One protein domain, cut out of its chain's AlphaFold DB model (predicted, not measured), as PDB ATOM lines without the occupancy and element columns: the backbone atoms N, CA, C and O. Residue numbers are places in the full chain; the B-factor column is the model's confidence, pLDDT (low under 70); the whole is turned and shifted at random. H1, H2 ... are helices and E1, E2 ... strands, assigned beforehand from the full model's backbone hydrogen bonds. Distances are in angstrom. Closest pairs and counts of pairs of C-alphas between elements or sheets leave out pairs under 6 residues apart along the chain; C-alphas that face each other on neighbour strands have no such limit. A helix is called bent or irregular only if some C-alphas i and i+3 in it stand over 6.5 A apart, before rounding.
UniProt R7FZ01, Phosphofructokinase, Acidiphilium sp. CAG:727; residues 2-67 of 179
ATOM      1  N   VAL A   2      32.312  47.657   2.195       82.75
ATOM      2  CA  VAL A   2      32.745  48.281   3.456       82.75
ATOM      3  C   VAL A   2      32.358  49.760   3.523       82.75
ATOM      4  O   VAL A   2      31.675  50.135   4.463       82.75
ATOM      5  N   ASP A   3      32.626  50.557   2.487       84.44
ATOM      6  CA  ASP A   3      32.273  51.991   2.496       84.44
ATOM      7  C   ASP A   3      30.765  52.237   2.677       84.44
ATOM      8  O   ASP A   3      30.350  53.164   3.367       84.44
ATOM      9  N   LYS A   4      29.930  51.358   2.105       88.31
ATOM     10  CA  LYS A   4      28.462  51.471   2.150       88.31
ATOM     11  C   LYS A   4      27.844  50.897   3.429       88.31
ATOM     12  O   LYS A   4      26.866  51.439   3.924       88.31
ATOM     13  N   LYS A   5      28.349  49.760   3.923       88.69
ATOM     14  CA  LYS A   5      27.725  48.966   5.004       88.69
ATOM     15  C   LYS A   5      28.542  48.932   6.297       88.69
ATOM     16  O   LYS A   5      28.098  48.317   7.260       88.69
ATOM     17  N   GLN A   6      29.739  49.519   6.312       89.56
ATOM     18  CA  GLN A   6      30.714  49.528   7.417       89.56
ATOM     19  C   GLN A   6      31.219  48.142   7.867       89.56
ATOM     20  O   GLN A   6      32.099  48.037   8.717       89.56
ATOM     21  N   LYS A   7      30.701  47.057   7.280       90.19
ATOM     22  CA  LYS A   7      31.094  45.670   7.540       90.19
ATOM     23  C   LYS A   7      30.974  44.824   6.276       90.19
ATOM     24  O   LYS A   7      30.128  45.085   5.420       90.19
ATOM     25  N   CYS A   8      31.816  43.803   6.181       93.38
ATOM     26  CA  CYS A   8      31.788  42.795   5.128       93.38
ATOM     27  C   CYS A   8      32.159  41.440   5.740       93.38
ATOM     28  O   CYS A   8      33.085  41.374   6.548       93.38
ATOM     29  N   VAL A   9      31.438  40.385   5.365       93.75
ATOM     30  CA  VAL A   9      31.771  38.999   5.711       93.75
ATOM     31  C   VAL A   9      32.097  38.292   4.409       93.75
ATOM     32  O   VAL A   9      31.345  38.412   3.445       93.75
ATOM     33  N   VAL A  10      33.223  37.587   4.386       93.94
ATOM     34  CA  VAL A  10      33.687  36.839   3.219       93.94
ATOM     35  C   VAL A  10      33.845  35.387   3.647       93.94
ATOM     36  O   VAL A  10      34.635  35.097   4.544       93.94
ATOM     37  N   ALA A  11      33.076  34.499   3.022       94.69
ATOM     38  CA  ALA A  11      33.318  33.065   3.071       94.69
ATOM     39  C   ALA A  11      34.238  32.707   1.902       94.69
ATOM     40  O   ALA A  11      34.015  33.162   0.780       94.69
ATOM     41  N   VAL A  12      35.290  31.940   2.166       92.88
ATOM     42  CA  VAL A  12      36.303  31.597   1.166       92.88
ATOM     43  C   VAL A  12      36.642  30.118   1.258       92.88
ATOM     44  O   VAL A  12      36.863  29.595   2.349       92.88
ATOM     45  N   SER A  13      36.675  29.450   0.110       91.50
ATOM     46  CA  SER A  13      37.114  28.060   0.008       91.50
ATOM     47  C   SER A  13      38.635  27.966   0.125       91.50
ATOM     48  O   SER A  13      39.354  28.810  -0.406       91.50
ATOM     49  N   GLU A  14      39.141  26.903   0.750       89.62
ATOM     50  CA  GLU A  14      40.589  26.646   0.864       89.62
ATOM     51  C   GLU A  14      41.292  26.528  -0.499       89.62
ATOM     52  O   GLU A  14      42.454  26.897  -0.638       89.62
ATOM     53  N   GLY A  15      40.556  26.086  -1.524       89.00
ATOM     54  CA  GLY A  15      41.064  25.836  -2.870       89.00
ATOM     55  C   GLY A  15      41.035  27.023  -3.840       89.00
ATOM     56  O   GLY A  15      41.119  26.788  -5.045       89.00
ATOM     57  N   ILE A  16      40.880  28.274  -3.385       90.88
ATOM     58  CA  ILE A  16      40.963  29.424  -4.307       90.88
ATOM     59  C   ILE A  16      42.380  29.574  -4.883       90.88
ATOM     60  O   ILE A  16      43.381  29.301  -4.213       90.88
ATOM     61  N   ARG A  17      42.460  30.022  -6.139       91.19
ATOM     62  CA  ARG A  17      43.703  30.091  -6.914       91.19
ATOM     63  C   ARG A  17      43.942  31.482  -7.476       91.19
ATOM     64  O   ARG A  17      42.998  32.213  -7.778       91.19
ATOM     65  N   TYR A  18      45.210  31.818  -7.655       90.12
ATOM     66  CA  TYR A  18      45.625  32.944  -8.480       90.12
ATOM     67  C   TYR A  18      45.455  32.621  -9.973       90.12
ATOM     68  O   TYR A  18      45.252  31.472 -10.367       90.12
ATOM     69  N   ALA A  19      45.578  33.639 -10.830       91.69
ATOM     70  CA  ALA A  19      45.453  33.485 -12.283       91.69
ATOM     71  C   ALA A  19      46.505  32.538 -12.899       91.69
ATOM     72  O   ALA A  19      46.255  31.934 -13.936       91.69
ATOM     73  N   ASN A  20      47.665  32.385 -12.254       88.94
ATOM     74  CA  ASN A  20      48.715  31.436 -12.643       88.94
ATOM     75  C   ASN A  20      48.421  29.985 -12.200       88.94
ATOM     76  O   ASN A  20      49.245  29.104 -12.430       88.94
ATOM     77  N   GLY A  21      47.283  29.735 -11.544       86.88
ATOM     78  CA  GLY A  21      46.853  28.415 -11.093       86.88
ATOM     79  C   GLY A  21      47.366  27.988  -9.716       86.88
ATOM     80  O   GLY A  21      46.901  26.960  -9.226       86.88
ATOM     81  N   THR A  22      48.255  28.749  -9.066       86.56
ATOM     82  CA  THR A  22      48.752  28.402  -7.724       86.56
ATOM     83  C   THR A  22      47.702  28.698  -6.659       86.56
ATOM     84  O   THR A  22      46.894  29.626  -6.804       86.56
ATOM     85  N   TYR A  23      47.690  27.917  -5.580       88.56
ATOM     86  CA  TYR A  23      46.735  28.137  -4.496       88.56
ATOM     87  C   TYR A  23      47.103  29.380  -3.688       88.56
ATOM     88  O   TYR A  23      48.272  29.698  -3.477       88.56
ATOM     89  N   VAL A  24      46.086  30.100  -3.213       89.12
ATOM     90  CA  VAL A  24      46.304  31.289  -2.372       89.12
ATOM     91  C   VAL A  24      46.819  30.900  -0.984       89.12
ATOM     92  O   VAL A  24      47.629  31.625  -0.418       89.12
ATOM     93  N   GLY A  25      46.354  29.769  -0.447       82.94
ATOM     94  CA  GLY A  25      46.804  29.190   0.822       82.94
ATOM     95  C   GLY A  25      47.732  27.992   0.631       82.94
ATOM     96  O   GLY A  25      47.559  26.987   1.310       82.94
ATOM     97  N   GLU A  26      48.627  28.045  -0.355       73.75
ATOM     98  CA  GLU A  26      49.618  26.988  -0.557       73.75
ATOM     99  C   GLU A  26      50.708  27.061   0.516       73.75
ATOM    100  O   GLU A  26      51.397  28.079   0.629       73.75
ATOM    101  N   ASP A  27      50.898  25.978   1.273       65.75
ATOM    102  CA  ASP A  27      52.131  25.770   2.028       65.75
ATOM    103  C   ASP A  27      53.132  25.021   1.139       65.75
ATOM    104  O   ASP A  27      53.071  23.803   0.977       65.75
ATOM    105  N   ALA A  28      54.068  25.763   0.545       57.12
ATOM    106  CA  ALA A  28      55.092  25.211  -0.345       57.12
ATOM    107  C   ALA A  28      56.080  24.248   0.354       57.12
ATOM    108  O   ALA A  28      56.978  23.721  -0.303       57.12
ATOM    109  N   SER A  29      55.963  24.040   1.673       53.97
ATOM    110  CA  SER A  29      56.871  23.200   2.460       53.97
ATOM    111  C   SER A  29      56.371  21.774   2.729       53.97
ATOM    112  O   SER A  29      57.158  20.951   3.202       53.97
ATOM    113  N   ALA A  30      55.114  21.446   2.401       51.66
ATOM    114  CA  ALA A  30      54.523  20.137   2.685       51.66
ATOM    115  C   ALA A  30      53.680  19.600   1.513       51.66
ATOM    116  O   ALA A  30      52.583  20.083   1.232       51.66
ATOM    117  N   THR A  31      54.183  18.554   0.859       53.78
ATOM    118  CA  THR A  31      53.419  17.694  -0.059       53.78
ATOM    119  C   THR A  31      52.976  16.433   0.672       53.78
ATOM    120  O   THR A  31      53.788  15.805   1.355       53.78
ATOM    121  N   ASP A  32      51.709  16.048   0.530       57.41
ATOM    122  CA  ASP A  32      51.210  14.780   1.060       57.41
ATOM    123  C   ASP A  32      51.760  13.563   0.284       57.41
ATOM    124  O   ASP A  32      52.438  13.690  -0.740       57.41
ATOM    125  N   ASN A  33      51.455  12.354   0.765       47.59
ATOM    126  CA  ASN A  33      51.909  11.094   0.159       47.59
ATOM    127  C   ASN A  33      51.364  10.844  -1.265       47.59
ATOM    128  O   ASN A  33      51.795   9.889  -1.911       47.59
ATOM    129  N   PHE A  34      50.423  11.663  -1.745       53.56
ATOM    130  CA  PHE A  34      49.845  11.606  -3.090       53.56
ATOM    131  C   PHE A  34      50.360  12.735  -3.999       53.56
ATOM    132  O   PHE A  34      49.981  12.796  -5.167       53.56
ATOM    133  N   GLY A  35      51.255  13.595  -3.497       54.03
ATOM    134  CA  GLY A  35      51.837  14.709  -4.243       54.03
ATOM    135  C   GLY A  35      50.972  15.972  -4.266       54.03
ATOM    136  O   GLY A  35      51.236  16.863  -5.072       54.03
ATOM    137  N   HIS A  36      49.953  16.077  -3.408       59.41
ATOM    138  CA  HIS A  36      49.162  17.298  -3.271       59.41
ATOM    139  C   HIS A  36      49.784  18.234  -2.228       59.41
ATOM    140  O   HIS A  36      50.133  17.808  -1.126       59.41
ATOM    141  N   SER A  37      49.898  19.525  -2.559       59.38
ATOM    142  CA  SER A  37      50.275  20.562  -1.592       59.38
ATOM    143  C   SER A  37      49.250  20.608  -0.460       59.38
ATOM    144  O   SER A  37      48.039  20.630  -0.711       59.38
ATOM    145  N   GLN A  38      49.716  20.648   0.789       61.34
ATOM    146  CA  GLN A  38      48.823  20.822   1.926       61.34
ATOM    147  C   GLN A  38      48.171  22.212   1.851       61.34
ATOM    148  O   GLN A  38      48.846  23.241   1.868       61.34
ATOM    149  N   LEU A  39      46.842  22.238   1.745       65.44
ATOM    150  CA  LEU A  39      46.074  23.479   1.750       65.44
ATOM    151  C   LEU A  39      45.860  23.952   3.190       65.44
ATOM    152  O   LEU A  39      45.438  23.184   4.058       65.44
ATOM    153  N   GLY A  40      46.137  25.230   3.442       67.06
ATOM    154  CA  GLY A  40      45.949  25.854   4.749       67.06
ATOM    155  C   GLY A  40      46.471  27.289   4.764       67.06
ATOM    156  O   GLY A  40      47.441  27.617   4.096       67.06
ATOM    157  N   GLY A  41      45.822  28.192   5.501       80.31
ATOM    158  CA  GLY A  41      46.326  29.565   5.652       80.31
ATOM    159  C   GLY A  41      45.794  30.596   4.652       80.31
ATOM    160  O   GLY A  41      46.204  31.759   4.713       80.31
ATOM    161  N   VAL A  42      44.830  30.240   3.787       90.44
ATOM    162  CA  VAL A  42      44.148  31.201   2.892       90.44
ATOM    163  C   VAL A  42      43.601  32.405   3.667       90.44
ATOM    164  O   VAL A  42      43.737  33.554   3.243       90.44
ATOM    165  N   CYS A  43      43.040  32.169   4.856       91.06
ATOM    166  CA  CYS A  43      42.509  33.225   5.703       91.06
ATOM    167  C   CYS A  43      43.618  34.143   6.229       91.06
ATOM    168  O   CYS A  43      43.407  35.352   6.330       91.06
ATOM    169  N   GLY A  44      44.798  33.599   6.539       89.62
ATOM    170  CA  GLY A  44      45.977  34.373   6.928       89.62
ATOM    171  C   GLY A  44      46.468  35.291   5.807       89.62
ATOM    172  O   GLY A  44      46.644  36.494   6.030       89.62
ATOM    173  N   VAL A  45      46.613  34.751   4.594       91.19
ATOM    174  CA  VAL A  45      47.031  35.505   3.400       91.19
ATOM    175  C   VAL A  45      46.052  36.642   3.104       91.19
ATOM    176  O   VAL A  45      46.453  37.806   3.022       91.19
ATOM    177  N   LEU A  46      44.753  36.340   3.044       93.44
ATOM    178  CA  LEU A  46      43.725  37.344   2.765       93.44
ATOM    179  C   LEU A  46      43.606  38.390   3.876       93.44
ATOM    180  O   LEU A  46      43.430  39.571   3.587       93.44
ATOM    181  N   LYS A  47      43.752  38.006   5.148       94.25
ATOM    182  CA  LYS A  47      43.773  38.961   6.266       94.25
ATOM    183  C   LYS A  47      44.917  39.960   6.130       94.25
ATOM    184  O   LYS A  47      44.708  41.152   6.361       94.25
ATOM    185  N   ASN A  48      46.111  39.485   5.776       92.62
ATOM    186  CA  ASN A  48      47.275  40.345   5.580       92.62
ATOM    187  C   ASN A  48      47.065  41.294   4.399       92.62
ATOM    188  O   ASN A  48      47.354  42.479   4.534       92.62
ATOM    189  N   PHE A  49      46.479  40.809   3.302       93.06
ATOM    190  CA  PHE A  49      46.087  41.650   2.173       93.06
ATOM    191  C   PHE A  49      45.063  42.721   2.575       93.06
ATOM    192  O   PHE A  49      45.288  43.904   2.361       93.06
ATOM    193  N   VAL A  50      43.969  42.357   3.250       94.00
ATOM    194  CA  VAL A  50      42.951  43.331   3.691       94.00
ATOM    195  C   VAL A  50      43.544  44.380   4.643       94.00
ATOM    196  O   VAL A  50      43.147  45.546   4.610       94.00
ATOM    197  N   LYS A  51      44.535  44.000   5.460       93.06
ATOM    198  CA  LYS A  51      45.246  44.929   6.346       93.06
ATOM    199  C   LYS A  51      46.023  46.001   5.569       93.06
ATOM    200  O   LYS A  51      46.087  47.130   6.053       93.06
ATOM    201  N   THR A  52      46.578  45.699   4.387       95.44
ATOM    202  CA  THR A  52      47.274  46.712   3.561       95.44
ATOM    203  C   THR A  52      46.318  47.765   2.999       95.44
ATOM    204  O   THR A  52      46.736  48.887   2.739       95.44
ATOM    205  N   LEU A  53      45.025  47.443   2.903       93.44
ATOM    206  CA  LEU A  53      43.959  48.370   2.511       93.44
ATOM    207  C   LEU A  53      43.486  49.272   3.667       93.44
ATOM    208  O   LEU A  53      42.523  50.018   3.509       93.44
ATOM    209  N   GLY A  54      44.103  49.181   4.852       92.75
ATOM    210  CA  GLY A  54      43.712  49.958   6.034       92.75
ATOM    211  C   GLY A  54      42.430  49.468   6.718       92.75
ATOM    212  O   GLY A  54      41.910  50.138   7.609       92.75
ATOM    213  N   VAL A  55      41.916  48.292   6.343       93.44
ATOM    214  CA  VAL A  55      40.670  47.738   6.887       93.44
ATOM    215  C   VAL A  55      40.969  46.741   8.007       93.44
ATOM    216  O   VAL A  55      41.753  45.802   7.857       93.44
ATOM    217  N   LYS A  56      40.301  46.906   9.156       92.88
ATOM    218  CA  LYS A  56      40.385  45.947  10.266       92.88
ATOM    219  C   LYS A  56      39.740  44.620   9.858       92.88
ATOM    220  O   LYS A  56      38.551  44.571   9.562       92.88
ATOM    221  N   CYS A  57      40.510  43.534   9.916       94.25
ATOM    222  CA  CYS A  57      40.060  42.201   9.522       94.25
ATOM    223  C   CYS A  57      40.258  41.172  10.646       94.25
ATOM    224  O   CYS A  57      41.334  41.081  11.249       94.25
ATOM    225  N   LYS A  58      39.220  40.366  10.902       94.75
ATOM    226  CA  LYS A  58      39.298  39.132  11.692       94.75
ATOM    227  C   LYS A  58      39.071  37.964  10.742       94.75
ATOM    228  O   LYS A  58      38.091  37.966  10.008       94.75
ATOM    229  N   ALA A  59      39.963  36.985  10.793       93.50
ATOM    230  CA  ALA A  59      39.865  35.776   9.994       93.50
ATOM    231  C   ALA A  59      39.622  34.577  10.913       93.50
ATOM    232  O   ALA A  59      40.126  34.557  12.041       93.50
ATOM    233  N   ILE A  60      38.802  33.635  10.454       93.19
ATOM    234  CA  ILE A  60      38.390  32.443  11.195       93.19
ATOM    235  C   ILE A  60      38.532  31.262  10.242       93.19
ATOM    236  O   ILE A  60      37.858  31.223   9.218       93.19
ATOM    237  N   GLU A  61      39.394  30.314  10.593       90.31
ATOM    238  CA  GLU A  61      39.515  29.036   9.895       90.31
ATOM    239  C   GLU A  61      38.769  27.981  10.708       90.31
ATOM    240  O   GLU A  61      39.139  27.699  11.847       90.31
ATOM    241  N   LEU A  62      37.687  27.425  10.154       90.06
ATOM    242  CA  LEU A  62      36.891  26.418  10.862       90.06
ATOM    243  C   LEU A  62      37.612  25.064  10.938       90.06
ATOM    244  O   LEU A  62      37.455  24.348  11.925       90.06
ATOM    245  N   ASN A  63      38.415  24.728   9.921       86.69
ATOM    246  CA  ASN A  63      39.185  23.482   9.844       86.69
ATOM    247  C   ASN A  63      38.300  22.260  10.194       86.69
ATOM    248  O   ASN A  63      37.212  22.126   9.640       86.69
ATOM    249  N   ILE A  64      38.715  21.398  11.124       91.25
ATOM    250  CA  ILE A  64      37.987  20.193  11.547       91.25
ATOM    251  C   ILE A  64      36.588  20.522  12.088       91.25
ATOM    252  O   ILE A  64      35.672  19.720  11.912       91.25
ATOM    253  N   LEU A  65      36.379  21.698  12.697       93.75
ATOM    254  CA  LEU A  65      35.099  22.036  13.329       93.75
ATOM    255  C   LEU A  65      33.938  21.963  12.337       93.75
ATOM    256  O   LEU A  65      32.894  21.444  12.701       93.75
ATOM    257  N   GLN A  66      34.127  22.387  11.082       92.94
ATOM    258  CA  GLN A  66      33.059  22.344  10.072       92.94
ATOM    259  C   GLN A  66      32.704  20.917   9.615       92.94
ATOM    260  O   GLN A  66      31.627  20.712   9.073       92.94
ATOM    261  N   ARG A  67      33.600  19.935   9.813       93.88
ATOM    262  CA  ARG A  67      33.409  18.527   9.407       93.88
ATOM    263  C   ARG A  67      33.060  17.611  10.588       93.88
ATOM    264  O   ARG A  67      32.651  16.476  10.385       93.88
TER     265      ARG A  67
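What this domain is: This is residues 2 to 67 of the 179 residues of the protein "Phosphofructokinase" of Acidiphilium sp. CAG:727 (UniProt R7FZ01). This is a loose, open piece in which the small hairpin of E1 and E2 and the helix H2 follow one another end to end along the longest axis, while two extended stretches, residues 6 to 13 and residues 55 to 62, run beside H2 in the opposite direction to it. The short helix H1 lies at the far end of the long axis from the turn of the hairpin, the short helix H3 lies off to one side after the second stretch, and residues 17 to 22 loop out near the junction of hairpin and H2. The printed part has 66 residues with three named helices and two named strands, in the order H1, E1, E2, H2, H3; the sheet has the order E1 - E2 and is antiparallel. The class is mixed, helices and strands, but only 28 residues, under half, are in named elements. The whole is loose, with a radius of gyration of the C-alphas of 13.9 A, and spans 46 by 30 by 16 A, only just elongated.

How they stand to each other: E1, residues 26 to 31, and E2, residues 37 to 39, are antiparallel neighbours and form a hairpin, with 130 degrees between their directions. C-alphas 31 and 37 face each other at 4.5 A. N 38 and O 30 are within hydrogen-bond range at 3.0 A, and N 27 and O 38 at 3.5 A. A tight link of 2 residues joins E2 to H2, residues 42 to 52. The closest C-alphas of E1 and H2 are those of Glu 26 and Val 42, 7.7 A apart. H1, residues 2 to 5, is apart from E2 and H2. H3, residues 63 to 66, is apart from H1, H2, E1 and E2. In H2 every O i to N i+4 pair is within hydrogen-bond range; H1 and H3 are too short for such a pair, and each has its one O i to N i+3 pair within range.

Where its parts are: E1 measures 10.1 A from C-alpha 26 at (49.618, 26.988, -0.557) to C-alpha 31. E2 measures 6.1 A. H2, the longest helix, measures 15.8 A, from C-alpha 42 at (44.148, 31.201, 2.892) to C-alpha 52 at (47.274, 46.712, 3.561). H1 measures 5.3 A and begins with C-alpha 2 at (32.745, 48.281, 3.456). H3 is neither bent nor irregular, but only just: C-alphas 63 and 66 are 6.2 A apart.

The domain as a whole: The two C-alphas farthest apart are those of Lys 4 and Asn 33, 46.7 A. The printed part has no cut. The link from H1 to E1, 20 residues, is long; that from H2 to H3, 10 residues, is short. The mean pLDDT of the printed part is 83.6, and residues 27 to 40 are under 70.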